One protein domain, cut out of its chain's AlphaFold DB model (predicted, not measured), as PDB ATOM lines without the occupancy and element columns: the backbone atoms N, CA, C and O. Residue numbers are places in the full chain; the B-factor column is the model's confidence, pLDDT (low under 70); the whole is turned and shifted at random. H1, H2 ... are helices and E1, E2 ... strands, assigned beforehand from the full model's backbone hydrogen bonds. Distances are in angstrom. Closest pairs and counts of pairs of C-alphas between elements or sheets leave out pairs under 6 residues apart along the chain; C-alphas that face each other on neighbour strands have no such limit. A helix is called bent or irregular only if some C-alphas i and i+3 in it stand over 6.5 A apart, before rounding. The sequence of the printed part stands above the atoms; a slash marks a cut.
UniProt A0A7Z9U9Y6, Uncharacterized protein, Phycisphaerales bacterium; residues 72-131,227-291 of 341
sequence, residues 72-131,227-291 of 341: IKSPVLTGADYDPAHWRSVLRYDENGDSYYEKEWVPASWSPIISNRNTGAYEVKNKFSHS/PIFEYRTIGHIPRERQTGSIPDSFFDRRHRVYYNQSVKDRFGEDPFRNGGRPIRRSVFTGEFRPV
ATOM      1  N   ILE A  72     -24.613  35.460  13.526       72.06
ATOM      2  CA  ILE A  72     -26.063  35.270  13.447       72.06
ATOM      3  C   ILE A  72     -26.362  34.014  12.634       72.06
ATOM      4  O   ILE A  72     -25.932  33.863  11.486       72.06
ATOM      5  N   LYS A  73     -27.143  33.108  13.219       80.44
ATOM      6  CA  LYS A  73     -27.580  31.871  12.568       80.44
ATOM      7  C   LYS A  73     -29.061  31.955  12.223       80.44
ATOM      8  O   LYS A  73     -29.846  32.496  12.993       80.44
ATOM      9  N   SER A  74     -29.435  31.384  11.083       78.38
ATOM     10  CA  SER A  74     -30.829  31.230  10.673       78.38
ATOM     11  C   SER A  74     -31.201  29.753  10.552       78.38
ATOM     12  O   SER A  74     -30.399  28.961  10.042       78.38
ATOM     13  N   PRO A  75     -32.403  29.366  11.010       85.81
ATOM     14  CA  PRO A  75     -32.882  28.004  10.871       85.81
ATOM     15  C   PRO A  75     -33.214  27.713   9.406       85.81
ATOM     16  O   PRO A  75     -33.914  28.478   8.746       85.81
ATOM     17  N   VAL A  76     -32.738  26.577   8.914       87.56
ATOM     18  CA  VAL A  76     -33.004  26.058   7.573       87.56
ATOM     19  C   VAL A  76     -33.578  24.655   7.715       87.56
ATOM     20  O   VAL A  76     -33.037  23.832   8.457       87.56
ATOM     21  N   LEU A  77     -34.677  24.377   7.015       90.44
ATOM     22  CA  LEU A  77     -35.251  23.039   6.968       90.44
ATOM     23  C   LEU A  77     -34.375  22.160   6.071       90.44
ATOM     24  O   LEU A  77     -34.235  22.423   4.881       90.44
ATOM     25  N   THR A  78     -33.764  21.130   6.650       93.06
ATOM     26  CA  THR A  78     -32.837  20.231   5.941       93.06
ATOM     27  C   THR A  78     -33.404  18.836   5.721       93.06
ATOM     28  O   THR A  78     -32.766  18.016   5.067       93.06
ATOM     29  N   GLY A  79     -34.573  18.540   6.282       93.81
ATOM     30  CA  GLY A  79     -35.214  17.243   6.138       93.81
ATOM     31  C   GLY A  79     -36.413  17.061   7.056       93.81
ATOM     32  O   GLY A  79     -36.827  17.986   7.760       93.81
ATOM     33  N   ALA A  80     -36.931  15.839   7.080       93.69
ATOM     34  CA  ALA A  80     -37.990  15.404   7.975       93.69
ATOM     35  C   ALA A  80     -37.694  13.996   8.514       93.69
ATOM     36  O   ALA A  80     -37.183  13.148   7.788       93.69
ATOM     37  N   ASP A  81     -38.001  13.769   9.784       92.56
ATOM     38  CA  ASP A  81     -37.873  12.493  10.489       92.56
ATOM     39  C   ASP A  81     -39.265  11.866  10.624       92.56
ATOM     40  O   ASP A  81     -40.188  12.544  11.089       92.56
ATOM     41  N   TYR A  82     -39.432  10.629  10.166       91.56
ATOM     42  CA  TYR A  82     -40.701   9.914  10.241       91.56
ATOM     43  C   TYR A  82     -40.730   9.020  11.477       91.56
ATOM     44  O   TYR A  82     -39.992   8.042  11.565       91.56
ATOM     45  N   ASP A  83     -41.638   9.331  12.399       87.94
ATOM     46  CA  ASP A  83     -41.942   8.484  13.547       87.94
ATOM     47  C   ASP A  83     -43.172   7.623  13.213       87.94
ATOM     48  O   ASP A  83     -44.276   8.168  13.058       87.94
ATOM     49  N   PRO A  84     -43.015   6.301  13.022       85.75
ATOM     50  CA  PRO A  84     -44.134   5.423  12.722       85.75
ATOM     51  C   PRO A  84     -45.088   5.310  13.915       85.75
ATOM     52  O   PRO A  84     -44.708   5.415  15.082       85.75
ATOM     53  N   ALA A  85     -46.359   5.045  13.611       86.25
ATOM     54  CA  ALA A  85     -47.372   4.875  14.642       86.25
ATOM     55  C   ALA A  85     -47.020   3.694  15.556       86.25
ATOM     56  O   ALA A  85     -46.672   2.611  15.077       86.25
ATOM     57  N   HIS A  86     -47.132   3.894  16.866       85.88
ATOM     58  CA  HIS A  86     -46.801   2.875  17.850       85.88
ATOM     59  C   HIS A  86     -47.665   2.998  19.104       85.88
ATOM     60  O   HIS A  86     -48.249   4.036  19.408       85.88
ATOM     61  N   TRP A  87     -47.731   1.906  19.861       84.44
ATOM     62  CA  TRP A  87     -48.326   1.912  21.191       84.44
ATOM     63  C   TRP A  87     -47.274   2.312  22.217       84.44
ATOM     64  O   TRP A  87     -46.187   1.731  22.249       84.44
ATOM     65  N   ARG A  88     -47.610   3.260  23.092       85.81
ATOM     66  CA  ARG A  88     -46.770   3.654  24.222       85.81
ATOM     67  C   ARG A  88     -47.483   3.347  25.532       85.81
ATOM     68  O   ARG A  88     -48.646   3.689  25.704       85.81
ATOM     69  N   SER A  89     -46.766   2.743  26.475       82.88
ATOM     70  CA  SER A  89     -47.251   2.604  27.848       82.88
ATOM     71  C   SER A  89     -47.024   3.912  28.605       82.88
ATOM     72  O   SER A  89     -45.888   4.382  28.712       82.88
ATOM     73  N   VAL A  90     -48.096   4.496  29.129       81.25
ATOM     74  CA  VAL A  90     -48.077   5.732  29.915       81.25
ATOM     75  C   VAL A  90     -48.490   5.392  31.339       81.25
ATOM     76  O   VAL A  90     -49.482   4.702  31.561       81.25
ATOM     77  N   LEU A  91     -47.702   5.859  32.305       75.81
ATOM     78  CA  LEU A  91     -48.035   5.724  33.716       75.81
ATOM     79  C   LEU A  91     -49.086   6.778  34.073       75.81
ATOM     80  O   LEU A  91     -48.820   7.976  33.955       75.81
ATOM     81  N   ARG A  92     -50.264   6.335  34.503       69.88
ATOM     82  CA  ARG A  92     -51.327   7.186  35.046       69.88
ATOM     83  C   ARG A  92     -51.566   6.863  36.512       69.88
ATOM     84  O   ARG A  92     -51.098   5.842  37.005       69.88
ATOM     85  N   TYR A  93     -52.284   7.755  37.184       65.94
ATOM     86  CA  TYR A  93     -52.700   7.610  38.573       65.94
ATOM     87  C   TYR A  93     -54.219   7.724  38.641       65.94
ATOM     88  O   TYR A  93     -54.792   8.571  37.949       65.94
ATOM     89  N   ASP A  94     -54.863   6.867  39.423       68.38
ATOM     90  CA  ASP A  94     -56.298   6.960  39.685       68.38
ATOM     91  C   ASP A  94     -56.619   7.987  40.793       68.38
ATOM     92  O   ASP A  94     -55.738   8.679  41.312       68.38
ATOM     93  N   GLU A  95     -57.900   8.109  41.144       48.03
ATOM     94  CA  GLU A  95     -58.383   9.031  42.184       48.03
ATOM     95  C   GLU A  95     -57.853   8.693  43.588       48.03
ATOM     96  O   GLU A  95     -57.786   9.573  44.451       48.03
ATOM     97  N   ASN A  96     -57.422   7.447  43.800       55.81
ATOM     98  CA  ASN A  96     -56.818   6.969  45.043       55.81
ATOM     99  C   ASN A  96     -55.292   7.173  45.059       55.81
ATOM    100  O   ASN A  96     -54.662   7.086  46.114       55.81
ATOM    101  N   GLY A  97     -54.704   7.533  43.912       39.28
ATOM    102  CA  GLY A  97     -53.272   7.730  43.728       39.28
ATOM    103  C   GLY A  97     -52.512   6.458  43.353       39.28
ATOM    104  O   GLY A  97     -51.278   6.495  43.348       39.28
ATOM    105  N   ASP A  98     -53.213   5.375  43.014       59.56
ATOM    106  CA  ASP A  98     -52.623   4.118  42.564       59.56
ATOM    107  C   ASP A  98     -52.206   4.222  41.098       59.56
ATOM    108  O   ASP A  98     -52.927   4.752  40.245       59.56
ATOM    109  N   SER A  99     -50.998   3.744  40.796       63.50
ATOM    110  CA  SER A  99     -50.435   3.859  39.455       63.50
ATOM    111  C   SER A  99     -50.809   2.670  38.579       63.50
ATOM    112  O   SER A  99     -50.581   1.524  38.971       63.50
ATOM    113  N   TYR A 100     -51.263   2.926  37.359       67.00
ATOM    114  CA  TYR A 100     -51.501   1.896  36.351       67.00
ATOM    115  C   TYR A 100     -50.875   2.291  35.013       67.00
ATOM    116  O   TYR A 100     -50.668   3.470  34.716       67.00
ATOM    117  N   TYR A 101     -50.543   1.285  34.204       80.19
ATOM    118  CA  TYR A 101     -50.059   1.498  32.846       80.19
ATOM    119  C   TYR A 101     -51.233   1.457  31.880       80.19
ATOM    120  O   TYR A 101     -51.876   0.421  31.719       80.19
ATOM    121  N   GLU A 102     -51.472   2.569  31.201       84.94
ATOM    122  CA  GLU A 102     -52.405   2.626  30.087       84.94
ATOM    123  C   GLU A 102     -51.630   2.566  28.769       84.94
ATOM    124  O   GLU A 102     -50.567   3.178  28.628       84.94
ATOM    125  N   LYS A 103     -52.148   1.811  27.796       87.56
ATOM    126  CA  LYS A 103     -51.622   1.841  26.432       87.56
ATOM    127  C   LYS A 103     -52.255   3.008  25.690       87.56
ATOM    128  O   LYS A 103     -53.442   2.980  25.389       87.56
ATOM    129  N   GLU A 104     -51.445   3.999  25.356       89.12
ATOM    130  CA  GLU A 104     -51.841   5.121  24.517       89.12
ATOM    131  C   GLU A 104     -51.369   4.879  23.078       89.12
ATOM    132  O   GLU A 104     -50.229   4.461  22.837       89.12
ATOM    133  N   TRP A 105     -52.261   5.104  22.112       86.00
ATOM    134  CA  TRP A 105     -51.921   5.044  20.694       86.00
ATOM    135  C   TRP A 105     -51.266   6.354  20.268       86.00
ATOM    136  O   TRP A 105     -51.899   7.409  20.302       86.00
ATOM    137  N   VAL A 106     -50.011   6.278  19.830       84.56
ATOM    138  CA  VAL A 106     -49.286   7.413  19.263       84.56
ATOM    139  C   VAL A 106     -49.394   7.319  17.737       84.56
ATOM    140  O   VAL A 106     -48.857   6.374  17.150       84.56
ATOM    141  N   PRO A 107     -50.106   8.245  17.065       84.62
ATOM    142  CA  PRO A 107     -50.216   8.228  15.613       84.62
ATOM    143  C   PRO A 107     -48.862   8.524  14.962       84.62
ATOM    144  O   PRO A 107     -48.018   9.208  15.542       84.62
ATOM    145  N   ALA A 108     -48.680   8.043  13.731       86.75
ATOM    146  CA  ALA A 108     -47.488   8.352  12.953       86.75
ATOM    147  C   ALA A 108     -47.351   9.868  12.782       86.75
ATOM    148  O   ALA A 108     -48.354  10.570  12.631       86.75
ATOM    149  N   SER A 109     -46.124  10.375  12.782       88.00
ATOM    150  CA  SER A 109     -45.889  11.808  12.658       88.00
ATOM    151  C   SER A 109     -44.578  12.119  11.952       88.00
ATOM    152  O   SER A 109     -43.645  11.321  11.928       88.00
ATOM    153  N   TRP A 110     -44.517  13.311  11.364       87.81
ATOM    154  CA  TRP A 110     -43.291  13.852  10.789       87.81
ATOM    155  C   TRP A 110     -42.735  14.970  11.664       87.81
ATOM    156  O   TRP A 110     -43.428  15.950  11.951       87.81
ATOM    157  N   SER A 111     -41.464  14.867  12.033       90.06
ATOM    158  CA  SER A 111     -40.736  15.899  12.771       90.06
ATOM    159  C   SER A 111     -39.761  16.634  11.848       90.06
ATOM    160  O   SER A 111     -39.057  15.997  11.071       90.06
ATOM    161  N   PRO A 112     -39.687  17.977  11.878       89.88
ATOM    162  CA  PRO A 112     -38.767  18.711  11.017       89.88
ATOM    163  C   PRO A 112     -37.317  18.553  11.491       89.88
ATOM    164  O   PRO A 112     -37.019  18.741  12.670       89.88
ATOM    165  N   ILE A 113     -36.398  18.302  10.559       88.50
ATOM    166  CA  ILE A 113     -34.955  18.335  10.806       88.50
ATOM    167  C   ILE A 113     -34.458  19.725  10.418       88.50
ATOM    168  O   ILE A 113     -34.440  20.083   9.239       88.50
ATOM    169  N   ILE A 114     -34.075  20.520  11.416       86.88
ATOM    170  CA  ILE A 114     -33.672  21.918  11.239       86.88
ATOM    171  C   ILE A 114     -32.183  22.052  11.537       86.88
ATOM    172  O   ILE A 114     -31.717  21.637  12.597       86.88
ATOM    173  N   SER A 115     -31.458  22.682  10.619       83.94
ATOM    174  CA  SER A 115     -30.064  23.075  10.811       83.94
ATOM    175  C   SER A 115     -29.958  24.586  10.985       83.94
ATOM    176  O   SER A 115     -30.692  25.344  10.357       83.94
ATOM    177  N   ASN A 116     -29.032  25.039  11.826       84.25
ATOM    178  CA  ASN A 116     -28.755  26.459  12.022       84.25
ATOM    179  C   ASN A 116     -27.587  26.873  11.127       84.25
ATOM    180  O   ASN A 116     -26.425  26.627  11.458       84.25
ATOM    181  N   ARG A 117     -27.895  27.503   9.991       82.19
ATOM    182  CA  ARG A 117     -26.888  27.962   9.032       82.19
ATOM    183  C   ARG A 117     -26.404  29.355   9.411       82.19
ATOM    184  O   ARG A 117     -27.204  30.217   9.764       82.19
ATOM    185  N   ASN A 118     -25.096  29.578   9.326       82.81
ATOM    186  CA  ASN A 118     -24.537  30.914   9.496       82.81
ATOM    187  C   ASN A 118     -25.040  31.828   8.366       82.81
ATOM    188  O   ASN A 118     -25.021  31.433   7.200       82.81
ATOM    189  N   THR A 119     -25.512  33.019   8.723       75.81
ATOM    190  CA  THR A 119     -26.020  34.015   7.767       75.81
ATOM    191  C   THR A 119     -24.905  34.856   7.150       75.81
ATOM    192  O   THR A 119     -25.141  35.526   6.152       75.81
ATOM    193  N   GLY A 120     -23.700  34.829   7.733       78.75
ATOM    194  CA  GLY A 120     -22.603  35.735   7.380       78.75
ATOM    195  C   GLY A 120     -22.701  37.106   8.060       78.75
ATOM    196  O   GLY A 120     -21.754  37.881   7.979       78.75
ATOM    197  N   ALA A 121     -23.804  37.388   8.759       74.69
ATOM    198  CA  ALA A 121     -23.958  38.573   9.590       74.69
ATOM    199  C   ALA A 121     -23.482  38.311  11.027       74.69
ATOM    200  O   ALA A 121     -23.542  37.182  11.527       74.69
ATOM    201  N   TYR A 122     -23.041  39.371  11.699       72.50
ATOM    202  CA  TYR A 122     -22.531  39.322  13.065       72.50
ATOM    203  C   TYR A 122     -23.270  40.336  13.934       72.50
ATOM    204  O   TYR A 122     -23.496  41.471  13.518       72.50
ATOM    205  N   GLU A 123     -23.645  39.919  15.136       67.31
ATOM    206  CA  GLU A 123     -24.120  40.806  16.190       67.31
ATOM    207  C   GLU A 123     -22.913  41.216  17.037       67.31
ATOM    208  O   GLU A 123     -22.278  40.373  17.675       67.31
ATOM    209  N   VAL A 124     -22.607  42.513  17.049       66.81
ATOM    210  CA  VAL A 124     -21.559  43.081  17.900       66.81
ATOM    211  C   VAL A 124     -22.217  43.678  19.132       66.81
ATOM    212  O   VAL A 124     -23.075  44.553  19.025       66.81
ATOM    213  N   LYS A 125     -21.813  43.209  20.308       61.97
ATOM    214  CA  LYS A 125     -22.307  43.712  21.591       61.97
ATOM    215  C   LYS A 125     -21.189  43.739  22.607       61.97
ATOM    216  O   LYS A 125     -20.328  42.861  22.619       61.97
ATOM    217  N   ASN A 126     -21.244  44.714  23.500       53.12
ATOM    218  CA  ASN A 126     -20.367  44.712  24.651       53.12
ATOM    219  C   ASN A 126     -20.956  43.775  25.712       53.12
ATOM    220  O   ASN A 126     -22.157  43.793  25.984       53.12
ATOM    221  N   LYS A 127     -20.131  42.913  26.288       58.03
ATOM    222  CA  LYS A 127     -20.484  42.065  27.425       58.03
ATOM    223  C   LYS A 127     -19.530  42.385  28.561       58.03
ATOM    224  O   LYS A 127     -18.375  42.730  28.329       58.03
ATOM    225  N   PHE A 128     -20.013  42.249  29.786       52.34
ATOM    226  CA  PHE A 128     -19.109  42.210  30.919       52.34
ATOM    227  C   PHE A 128     -18.281  40.929  30.848       52.34
ATOM    228  O   PHE A 128     -18.827  39.830  30.720       52.34
ATOM    229  N   SER A 129     -16.968  41.098  30.892       51.00
ATOM    230  CA  SER A 129     -15.985  40.043  31.057       51.00
ATOM    231  C   SER A 129     -15.388  40.179  32.445       51.00
ATOM    232  O   SER A 129     -14.956  41.256  32.861       51.00
ATOM    233  N   HIS A 130     -15.422  39.084  33.181       53.16
ATOM    234  CA  HIS A 130     -14.951  39.024  34.550       53.16
ATOM    235  C   HIS A 130     -13.542  38.429  34.529       53.16
ATOM    236  O   HIS A 130     -13.310  37.404  33.888       53.16
ATOM    237  N   SER A 131     -12.598  39.089  35.206       47.16
ATOM    238  CA  SER A 131     -11.176  38.691  35.289       47.16
ATOM    239  C   SER A 131     -10.952  37.235  35.708       47.16
ATOM    240  O   SER A 131      -9.945  36.619  35.361       47.16
ATOM    241  N   PRO A 227     -30.201  42.059  15.710       71.38
ATOM    242  CA  PRO A 227     -30.759  41.482  14.498       71.38
ATOM    243  C   PRO A 227     -32.283  41.366  14.585       71.38
ATOM    244  O   PRO A 227     -32.831  40.828  15.550       71.38
ATOM    245  N   ILE A 228     -32.977  41.828  13.546       74.62
ATOM    246  CA  ILE A 228     -34.424  41.669  13.427       74.62
ATOM    247  C   ILE A 228     -34.712  40.268  12.886       74.62
ATOM    248  O   ILE A 228     -34.161  39.842  11.869       74.62
ATOM    249  N   PHE A 229     -35.602  39.542  13.559       78.38
ATOM    250  CA  PHE A 229     -36.102  38.262  13.075       78.38
ATOM    251  C   PHE A 229     -37.582  38.362  12.733       78.38
ATOM    252  O   PHE A 229     -38.362  38.966  13.467       78.38
ATOM    253  N   GLU A 230     -37.974  37.714  11.642       74.31
ATOM    254  CA  GLU A 230     -39.363  37.616  11.215       74.31
ATOM    255  C   GLU A 230     -39.798  36.154  11.143       74.31
ATOM    256  O   GLU A 230     -39.041  35.260  10.753       74.31
ATOM    257  N   TYR A 231     -41.049  35.902  11.518       86.62
ATOM    258  CA  TYR A 231     -41.625  34.574  11.469       86.62
ATOM    259  C   TYR A 231     -42.015  34.208  10.033       86.62
ATOM    260  O   TYR A 231     -43.043  34.647   9.520       86.62
ATOM    261  N   ARG A 232     -41.196  33.379   9.381       88.38
ATOM    262  CA  ARG A 232     -41.372  32.979   7.978       88.38
ATOM    263  C   ARG A 232     -41.454  31.461   7.837       88.38
ATOM    264  O   ARG A 232     -40.992  30.705   8.694       88.38
ATOM    265  N   THR A 233     -42.063  31.001   6.747       91.75
ATOM    266  CA  THR A 233     -42.026  29.583   6.364       91.75
ATOM    267  C   THR A 233     -40.635  29.256   5.829       91.75
ATOM    268  O   THR A 233     -40.203  29.854   4.848       91.75
ATOM    269  N   ILE A 234     -39.942  28.313   6.470       90.00
ATOM    270  CA  ILE A 234     -38.589  27.866   6.092       90.00
ATOM    271  C   ILE A 234     -38.588  26.622   5.191       90.00
ATOM    272  O   ILE A 234     -37.524  26.144   4.814       90.00
ATOM    273  N   GLY A 235     -39.770  26.087   4.883       93.88
ATOM    274  CA  GLY A 235     -39.992  24.956   3.982       93.88
ATOM    275  C   GLY A 235     -41.191  24.115   4.417       93.88
ATOM    276  O   GLY A 235     -41.899  24.473   5.369       93.88
ATOM    277  N   HIS A 236     -41.412  22.991   3.740       96.00
ATOM    278  CA  HIS A 236     -42.520  22.077   4.019       96.00
ATOM    279  C   HIS A 236     -42.021  20.673   4.359       96.00
ATOM    280  O   HIS A 236     -41.063  20.191   3.773       96.00
ATOM    281  N   ILE A 237     -42.694  20.011   5.303       94.31
ATOM    282  CA  ILE A 237     -42.484  18.583   5.587       94.31
ATOM    283  C   ILE A 237     -43.642  17.744   5.045       94.31
ATOM    284  O   ILE A 237     -44.747  18.278   4.893       94.31
ATOM    285  N   PRO A 238     -43.443  16.443   4.771       93.62
ATOM    286  CA  PRO A 238     -44.534  15.574   4.358       93.62
ATOM    287  C   PRO A 238     -45.648  15.535   5.407       93.62
ATOM    288  O   PRO A 238     -45.412  15.690   6.607       93.62
ATOM    289  N   ARG A 239     -46.875  15.298   4.951       90.06
ATOM    290  CA  ARG A 239     -47.955  14.822   5.822       90.06
ATOM    291  C   ARG A 239     -47.857  13.314   5.997       90.06
ATOM    292  O   ARG A 239     -47.312  12.616   5.149       90.06
ATOM    293  N   GLU A 240     -48.487  12.806   7.043       87.56
ATOM    294  CA  GLU A 240     -48.525  11.386   7.404       87.56
ATOM    295  C   GLU A 240     -49.003  10.521   6.222       87.56
ATOM    296  O   GLU A 240     -48.390   9.517   5.876       87.56
ATOM    297  N   ARG A 241     -50.036  10.980   5.502       84.69
ATOM    298  CA  ARG A 241     -50.569  10.299   4.305       84.69
ATOM    299  C   ARG A 241     -49.611  10.243   3.110       84.69
ATOM    300  O   ARG A 241     -49.880   9.525   2.155       84.69
ATOM    301  N   GLN A 242     -48.550  11.050   3.105       87.06
ATOM    302  CA  GLN A 242     -47.599  11.134   1.996       87.06
ATOM    303  C   GLN A 242     -46.412  10.186   2.168       87.06
ATOM    304  O   GLN A 242     -45.669  10.014   1.205       87.06
ATOM    305  N   THR A 243     -46.247   9.538   3.327       86.50
ATOM    306  CA  THR A 243     -45.119   8.624   3.581       86.50
ATOM    307  C   THR A 243     -45.002   7.553   2.497       86.50
ATOM    308  O   THR A 243     -43.931   7.394   1.927       86.50
ATOM    309  N   GLY A 244     -46.113   6.916   2.108       84.81
ATOM    310  CA  GLY A 244     -46.114   5.880   1.064       84.81
ATOM    311  C   GLY A 244     -45.811   6.377  -0.358       84.81
ATOM    312  O   GLY A 244     -45.621   5.567  -1.257       84.81
ATOM    313  N   SER A 245     -45.768   7.694  -0.586       87.19
ATOM    314  CA  SER A 245     -45.397   8.283  -1.884       87.19
ATOM    315  C   SER A 245     -43.911   8.645  -1.985       87.19
ATOM    316  O   SER A 245     -43.430   9.007  -3.063       87.19
ATOM    317  N   ILE A 246     -43.183   8.565  -0.867       90.69
ATOM    318  CA  ILE A 246     -41.749   8.834  -0.802       90.69
ATOM    319  C   ILE A 246     -41.020   7.505  -1.039       90.69
ATOM    320  O   ILE A 246     -41.270   6.555  -0.304       90.69
ATOM    321  N   PRO A 247     -40.129   7.408  -2.039       92.25
ATOM    322  CA  PRO A 247     -39.339   6.200  -2.260       92.25
ATOM    323  C   PRO A 247     -38.494   5.821  -1.049       92.25
ATOM    324  O   PRO A 247     -37.820   6.681  -0.479       92.25
ATOM    325  N   ASP A 248     -38.422   4.523  -0.763       89.75
ATOM    326  CA  ASP A 248     -37.584   3.965   0.305       89.75
ATOM    327  C   ASP A 248     -36.108   4.372   0.172       89.75
ATOM    328  O   ASP A 248     -35.424   4.570   1.171       89.75
ATOM    329  N   SER A 249     -35.621   4.589  -1.056       91.56
ATOM    330  CA  SER A 249     -34.245   5.032  -1.322       91.56
ATOM    331  C   SER A 249     -33.906   6.423  -0.778       91.56
ATOM    332  O   SER A 249     -32.729   6.773  -0.696       91.56
ATOM    333  N   PHE A 250     -34.907   7.230  -0.422       92.44
ATOM    334  CA  PHE A 250     -34.710   8.545   0.186       92.44
ATOM    335  C   PHE A 250     -34.705   8.516   1.711       92.44
ATOM    336  O   PHE A 250     -34.359   9.527   2.328       92.44
ATOM    337  N   PHE A 251     -35.068   7.383   2.311       91.88
ATOM    338  CA  PHE A 251     -34.993   7.196   3.748       91.88
ATOM    339  C   PHE A 251     -33.608   6.701   4.153       91.88
ATOM    340  O   PHE A 251     -33.032   5.796   3.547       91.88
ATOM    341  N   ASP A 252     -33.076   7.280   5.223       89.31
ATOM    342  CA  ASP A 252     -31.944   6.693   5.922       89.31
ATOM    343  C   ASP A 252     -32.387   5.518   6.819       89.31
ATOM    344  O   ASP A 252     -33.568   5.191   6.958       89.31
ATOM    345  N   ARG A 253     -31.418   4.890   7.496       85.94
ATOM    346  CA  ARG A 253     -31.662   3.763   8.417       85.94
ATOM    347  C   ARG A 253     -32.535   4.113   9.631       85.94
ATOM    348  O   ARG A 253     -32.876   3.219  10.395       85.94
ATOM    349  N   ARG A 254     -32.818   5.393   9.863       84.88
ATOM    350  CA  ARG A 254     -33.616   5.909  10.979       84.88
ATOM    351  C   ARG A 254     -34.931   6.522  10.501       84.88
ATOM    352  O   ARG A 254     -35.533   7.265  11.258       84.88
ATOM    353  N   HIS A 255     -35.360   6.217   9.275       88.88
ATOM    354  CA  HIS A 255     -36.575   6.760   8.667       88.88
ATOM    355  C   HIS A 255     -36.563   8.288   8.491       88.88
ATOM    356  O   HIS A 255     -37.605   8.942   8.490       88.88
ATOM    357  N   ARG A 256     -35.383   8.867   8.247       93.12
ATOM    358  CA  ARG A 256     -35.226  10.294   7.948       93.12
ATOM    359  C   ARG A 256     -35.067  10.526   6.463       93.12
ATOM    360  O   ARG A 256     -34.318   9.820   5.795       93.12
ATOM    361  N   VAL A 257     -35.691  11.590   5.978       93.44
ATOM    362  CA  VAL A 257     -35.553  12.085   4.610       93.44
ATOM    363  C   VAL A 257     -34.836  13.425   4.657       93.44
ATOM    364  O   VAL A 257     -35.386  14.417   5.135       93.44
ATOM    365  N   TYR A 258     -33.607  13.468   4.149       94.62
ATOM    366  CA  TYR A 258     -32.839  14.707   4.017       94.62
ATOM    367  C   TYR A 258     -33.112  15.363   2.662       94.62
ATOM    368  O   TYR A 258     -33.114  14.688   1.637       94.62
ATOM    369  N   TYR A 259     -33.302  16.683   2.634       93.88
ATOM    370  CA  TYR A 259     -33.598  17.459   1.419       93.88
ATOM    371  C   TYR A 259     -32.323  17.753   0.627       93.88
ATOM    372  O   TYR A 259     -31.945  18.901   0.388       93.88
ATOM    373  N   ASN A 260     -31.626  16.676   0.271       92.25
ATOM    374  CA  ASN A 260     -30.466  16.687  -0.606       92.25
ATOM    375  C   ASN A 260     -30.887  16.929  -2.068       92.25
ATOM    376  O   ASN A 260     -32.076  17.024  -2.377       92.25
ATOM    377  N   GLN A 261     -29.904  17.017  -2.970       92.25
ATOM    378  CA  GLN A 261     -30.169  17.288  -4.384       92.25
ATOM    379  C   GLN A 261     -31.139  16.268  -4.995       92.25
ATOM    380  O   GLN A 261     -32.096  16.671  -5.633       92.25
ATOM    381  N   SER A 262     -30.994  14.974  -4.703       91.75
ATOM    382  CA  SER A 262     -31.872  13.936  -5.263       91.75
ATOM    383  C   SER A 262     -33.338  14.073  -4.834       91.75
ATOM    384  O   SER A 262     -34.246  13.830  -5.631       91.75
ATOM    385  N   VAL A 263     -33.597  14.482  -3.587       91.56
ATOM    386  CA  VAL A 263     -34.960  14.776  -3.118       91.56
ATOM    387  C   VAL A 263     -35.496  16.039  -3.795       91.56
ATOM    388  O   VAL A 263     -36.656  16.059  -4.208       91.56
ATOM    389  N   LYS A 264     -34.657  17.065  -3.959       92.69
ATOM    390  CA  LYS A 264     -35.023  18.309  -4.648       92.69
ATOM    391  C   LYS A 264     -35.299  18.113  -6.134       92.69
ATOM    392  O   LYS A 264     -36.272  18.658  -6.639       92.69
ATOM    393  N   ASP A 265     -34.520  17.283  -6.816       92.62
ATOM    394  CA  ASP A 265     -34.718  16.958  -8.230       92.62
ATOM    395  C   ASP A 265     -36.088  16.301  -8.455       92.62
ATOM    396  O   ASP A 265     -36.738  16.529  -9.474       92.62
ATOM    397  N   ARG A 266     -36.566  15.512  -7.479       91.50
ATOM    398  CA  ARG A 266     -37.873  14.843  -7.553       91.50
ATOM    399  C   ARG A 266     -39.042  15.718  -7.100       91.50
ATOM    400  O   ARG A 266     -40.110  15.657  -7.703       91.50
ATOM    401  N   PHE A 267     -38.887  16.454  -6.001       90.44
ATOM    402  CA  PHE A 267     -39.993  17.151  -5.328       90.44
ATOM    403  C   PHE A 267     -39.939  18.683  -5.452       90.44
ATOM    404  O   PHE A 267     -40.849  19.358  -4.966       90.44
ATOM    405  N   GLY A 268     -38.918  19.224  -6.118       91.06
ATOM    406  CA  GLY A 268     -38.637  20.652  -6.255       91.06
ATOM    407  C   GLY A 268     -37.736  21.212  -5.147       91.06
ATOM    408  O   GLY A 268     -37.452  20.553  -4.149       91.06
ATOM    409  N   GLU A 269     -37.314  22.472  -5.308       89.62
ATOM    410  CA  GLU A 269     -36.414  23.171  -4.368       89.62
ATOM    411  C   GLU A 269     -36.959  23.293  -2.935       89.62
ATOM    412  O   GLU A 269     -36.182  23.318  -1.981       89.62
ATOM    413  N   ASP A 270     -38.285  23.340  -2.786       91.12
ATOM    414  CA  ASP A 270     -39.002  23.226  -1.512       91.12
ATOM    415  C   ASP A 270     -39.853  21.948  -1.558       91.12
ATOM    416  O   ASP A 270     -41.016  21.991  -1.995       91.12
ATOM    417  N   PRO A 271     -39.267  20.790  -1.190       92.31
ATOM    418  CA  PRO A 271     -39.960  19.516  -1.229       92.31
ATOM    419  C   PRO A 271     -41.294  19.591  -0.487       92.31
ATOM    420  O   PRO A 271     -41.400  20.168   0.590       92.31
ATOM    421  N   PHE A 272     -42.332  18.976  -1.054       92.88
ATOM    422  CA  PHE A 272     -43.670  18.901  -0.451       92.88
ATOM    423  C   PHE A 272     -44.420  20.236  -0.318       92.88
ATOM    424  O   PHE A 272     -45.478  20.259   0.312       92.88
ATOM    425  N   ARG A 273     -43.984  21.328  -0.961       91.44
ATOM    426  CA  ARG A 273     -44.729  22.607  -0.979       91.44
ATOM    427  C   ARG A 273     -46.211  22.458  -1.361       91.44
ATOM    428  O   ARG A 273     -47.075  23.089  -0.761       91.44
ATOM    429  N   ASN A 274     -46.523  21.563  -2.301       86.94
ATOM    430  CA  ASN A 274     -47.873  21.361  -2.850       86.94
ATOM    431  C   ASN A 274     -48.718  20.313  -2.094       86.94
ATOM    432  O   ASN A 274     -49.491  19.575  -2.700       86.94
ATOM    433  N   GLY A 275     -48.575  20.202  -0.773       84.50
ATOM    434  CA  GLY A 275     -49.403  19.269   0.009       84.50
ATOM    435  C   GLY A 275     -48.874  18.907   1.392       84.50
ATOM    436  O   GLY A 275     -49.605  18.303   2.178       84.50
ATOM    437  N   GLY A 276     -47.639  19.294   1.691       90.62
ATOM    438  CA  GLY A 276     -46.987  19.133   2.980       90.62
ATOM    439  C   GLY A 276     -47.521  20.075   4.059       90.62
ATOM    440  O   GLY A 276     -48.502  20.809   3.884       90.62
ATOM    441  N   ARG A 277     -46.880  20.025   5.225       92.19
ATOM    442  CA  ARG A 277     -47.116  20.921   6.357       92.19
ATOM    443  C   ARG A 277     -46.037  22.011   6.370       92.19
ATOM    444  O   ARG A 277     -44.857  21.661   6.422       92.19
ATOM    445  N   PRO A 278     -46.402  23.306   6.349       94.00
ATOM    446  CA  PRO A 278     -45.422  24.384   6.400       94.00
ATOM    447  C   PRO A 278     -44.735  24.416   7.765       94.00
ATOM    448  O   PRO A 278     -45.391  24.353   8.808       94.00
ATOM    449  N   ILE A 279     -43.414  24.564   7.763       89.56
ATOM    450  CA  ILE A 279     -42.621  24.777   8.970       89.56
ATOM    451  C   ILE A 279     -42.281  26.250   9.064       89.56
ATOM    452  O   ILE A 279     -41.564  26.792   8.225       89.56
ATOM    453  N   ARG A 280     -42.792  26.902  10.106       85.88
ATOM    454  CA  ARG A 280     -42.527  28.312  10.366       85.88
ATOM    455  C   ARG A 280     -41.511  28.481  11.486       85.88
ATOM    456  O   ARG A 280     -41.582  27.796  12.514       85.88
ATOM    457  N   ARG A 281     -40.544  29.369  11.274       86.69
ATOM    458  CA  ARG A 281     -39.488  29.705  12.234       86.69
ATOM    459  C   ARG A 281     -39.140  31.184  12.136       86.69
ATOM    460  O   ARG A 281     -39.429  31.836  11.140       86.69
ATOM    461  N   SER A 282     -38.516  31.685  13.194       76.75
ATOM    462  CA  SER A 282     -37.924  33.018  13.200       76.75
ATOM    463  C   SER A 282     -36.664  33.005  12.337       76.75
ATOM    464  O   SER A 282     -35.753  32.223  12.612       76.75
ATOM    465  N   VAL A 283     -36.626  33.818  11.285       76.94
ATOM    466  CA  VAL A 283     -35.498  33.931  10.350       76.94
ATOM    467  C   VAL A 283     -34.982  35.358  10.384       76.94
ATOM    468  O   VAL A 283     -35.772  36.297  10.451       76.94
ATOM    469  N   PHE A 284     -33.661  35.519  10.358       80.31
ATOM    470  CA  PHE A 284     -33.039  36.837  10.323       80.31
ATOM    471  C   PHE A 284     -33.443  37.573   9.039       80.31
ATOM    472  O   PHE A 284     -33.346  37.006   7.949       80.31
ATOM    473  N   THR A 285     -33.904  38.817   9.155       83.12
ATOM    474  CA  THR A 285     -34.400  39.589   8.004       83.12
ATOM    475  C   THR A 285     -33.283  40.199   7.161       83.12
ATOM    476  O   THR A 285     -33.550  40.639   6.048       83.12
ATOM    477  N   GLY A 286     -32.044  40.210   7.662       83.12
ATOM    478  CA  GLY A 286     -30.940  40.977   7.078       83.12
ATOM    479  C   GLY A 286     -30.805  42.380   7.670       83.12
ATOM    480  O   GLY A 286     -29.831  43.069   7.385       83.12
ATOM    481  N   GLU A 287     -31.750  42.793   8.514       84.88
ATOM    482  CA  GLU A 287     -31.801  44.131   9.089       84.88
ATOM    483  C   GLU A 287     -31.461  44.119  10.575       84.88
ATOM    484  O   GLU A 287     -31.726  43.159  11.301       84.88
ATOM    485  N   PHE A 288     -30.918  45.238  11.037       84.31
ATOM    486  CA  PHE A 288     -30.615  45.469  12.439       84.31
ATOM    487  C   PHE A 288     -31.403  46.668  12.945       84.31
ATOM    488  O   PHE A 288     -31.588  47.646  12.219       84.31
ATOM    489  N   ARG A 289     -31.822  46.619  14.208       74.19
ATOM    490  CA  ARG A 289     -32.465  47.747  14.883       74.19
ATOM    491  C   ARG A 289     -31.620  48.199  16.071       74.19
ATOM    492  O   ARG A 289     -31.205  47.344  16.853       74.19
ATOM    493  N   PRO A 290     -31.418  49.513  16.264       67.62
ATOM    494  CA  PRO A 290     -30.822  50.012  17.493       67.62
ATOM    495  C   PRO A 290     -31.767  49.741  18.669       67.62
ATOM    496  O   PRO A 290     -32.930  50.150  18.655       67.62
ATOM    497  N   VAL A 291     -31.268  49.047  19.686       66.62
ATOM    498  CA  VAL A 291     -31.982  48.784  20.937       66.62
ATOM    499  C   VAL A 291     -31.100  49.236  22.093       66.62
ATOM    500  O   VAL A 291     -29.964  48.783  22.240       66.62
TER     501      VAL A 291
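This is residues 72 to 131 and 227 to 291 of the 341 residues of an uncharacterized protein of Phycisphaerales bacterium (UniProt A0A7Z9U9Y6). Two long, narrow antiparallel sheets, E4 with E1 and E5 with E7, lie face to face as the slab of a wide U, whose arms are the hairpin of E2 and E3 at one end and the bent end of E4 at the other, where residues 125 to 131 stick out. On the side of the slab away from these arms lie the short parts H1, E6 and H2, with E6 added at the edge of the first sheet beside E1. The printed part has 125 residues with two named helices and seven named strands, in the order E1 E2 E3 E4 E5 H1 E6 H2 E7; the sheets, antiparallel throughout, are E4 - E1 - E6, E2 - E3 and E5 - E7, and the class is mostly strand. The whole is only just loose, close to extended, with a radius of gyration of the C-alphas of 20.6 A, and only just flat, spanning 55 by 49 by 27 A.

In the largest sheet, E4 covers residues 109 to 130 and measures 46.7 A, E1 covers residues 72 to 83 and measures 31.1 A, and E6 is residues 256 to 258. C-alpha 72, where E1 begins, is at (-26.063, 35.270, 13.447). E4 bends by 87 degrees at residue 126, and its C-alpha 130 is at (-14.951, 39.024, 34.550). E1 bends by 55 degrees at residue 79. In the second sheet, E5 covers residues 227 to 237, 27.2 A long, and bends by 53 degrees at residue 230. E7 covers residues 277 to 291, 34.9 A long, bends by 69 degrees at residue 288, and ends with C-alpha 291 at (-31.982, 48.784, 20.937). E2 is residues 86 to 93, 22.1 A, and E3 residues 99 to 106, 20.5 A. Of the helices, H1 is residues 240 to 245, 10.3 A, and H2 residues 261 to 267, 9.9 A. H1 is irregular: C-alphas 241 and 244 are 7.1 A apart.

The sheet E4 E1 E6 is twisted, with E1 as its inner strand. E4 and E1 are antiparallel at 156 degrees, with N 76 and O 115 2.8 A apart, within hydrogen-bond range. E1 and E6 are antiparallel at 139 degrees, with N 257 and O 80 at 2.8 A, also within range. This sheet and the sheet E5 E7 form a sandwich, two sheets face to face, 11.2 A centre to centre where they face each other, with best planes 4 degrees apart. The closest C-alphas of E1 and E7 are those of Ser 74 and Val 283, 5.4 A apart. E5 and E7 are antiparallel at 168 degrees, with N 232 and O 281 at 2.9 A, within range. H1 only grazes the first sheet, with its residues 240 to 243; its closest C-alpha pair with E4 is Ser 109 and Glu 240, 5.9 A. H2 is not on that sheet, and H1 and H2 are apart. E2 and E3 form a hairpin, antiparallel at 150 degrees, with N 90 and O 102 at 2.8 A, within range; both are apart from E5, E6 and E7, for instance. In H2 every O i to N i+4 pair is within range; in H1 it is 0 of 2, beside 2 of 3 O i to N i+3 pairs.

The two C-alphas farthest apart, those of Ser 131 and Ser 245, are 59.0 A apart. Residues 132 to 226 are not printed, and C-alphas 131 and 227 are 28.7 A apart across this cut, which lies in the link from E4 to E5. Of the links that are printed whole, H1 to E6 and H2 to E7 are short and the others tight. Residues 125 to 131, of which 125 to 130 belong to E4, stand free. The mean pLDDT of the printed part is 82.4; residues 92 to 100, 123 to 131 and 290 to 291 are under 70.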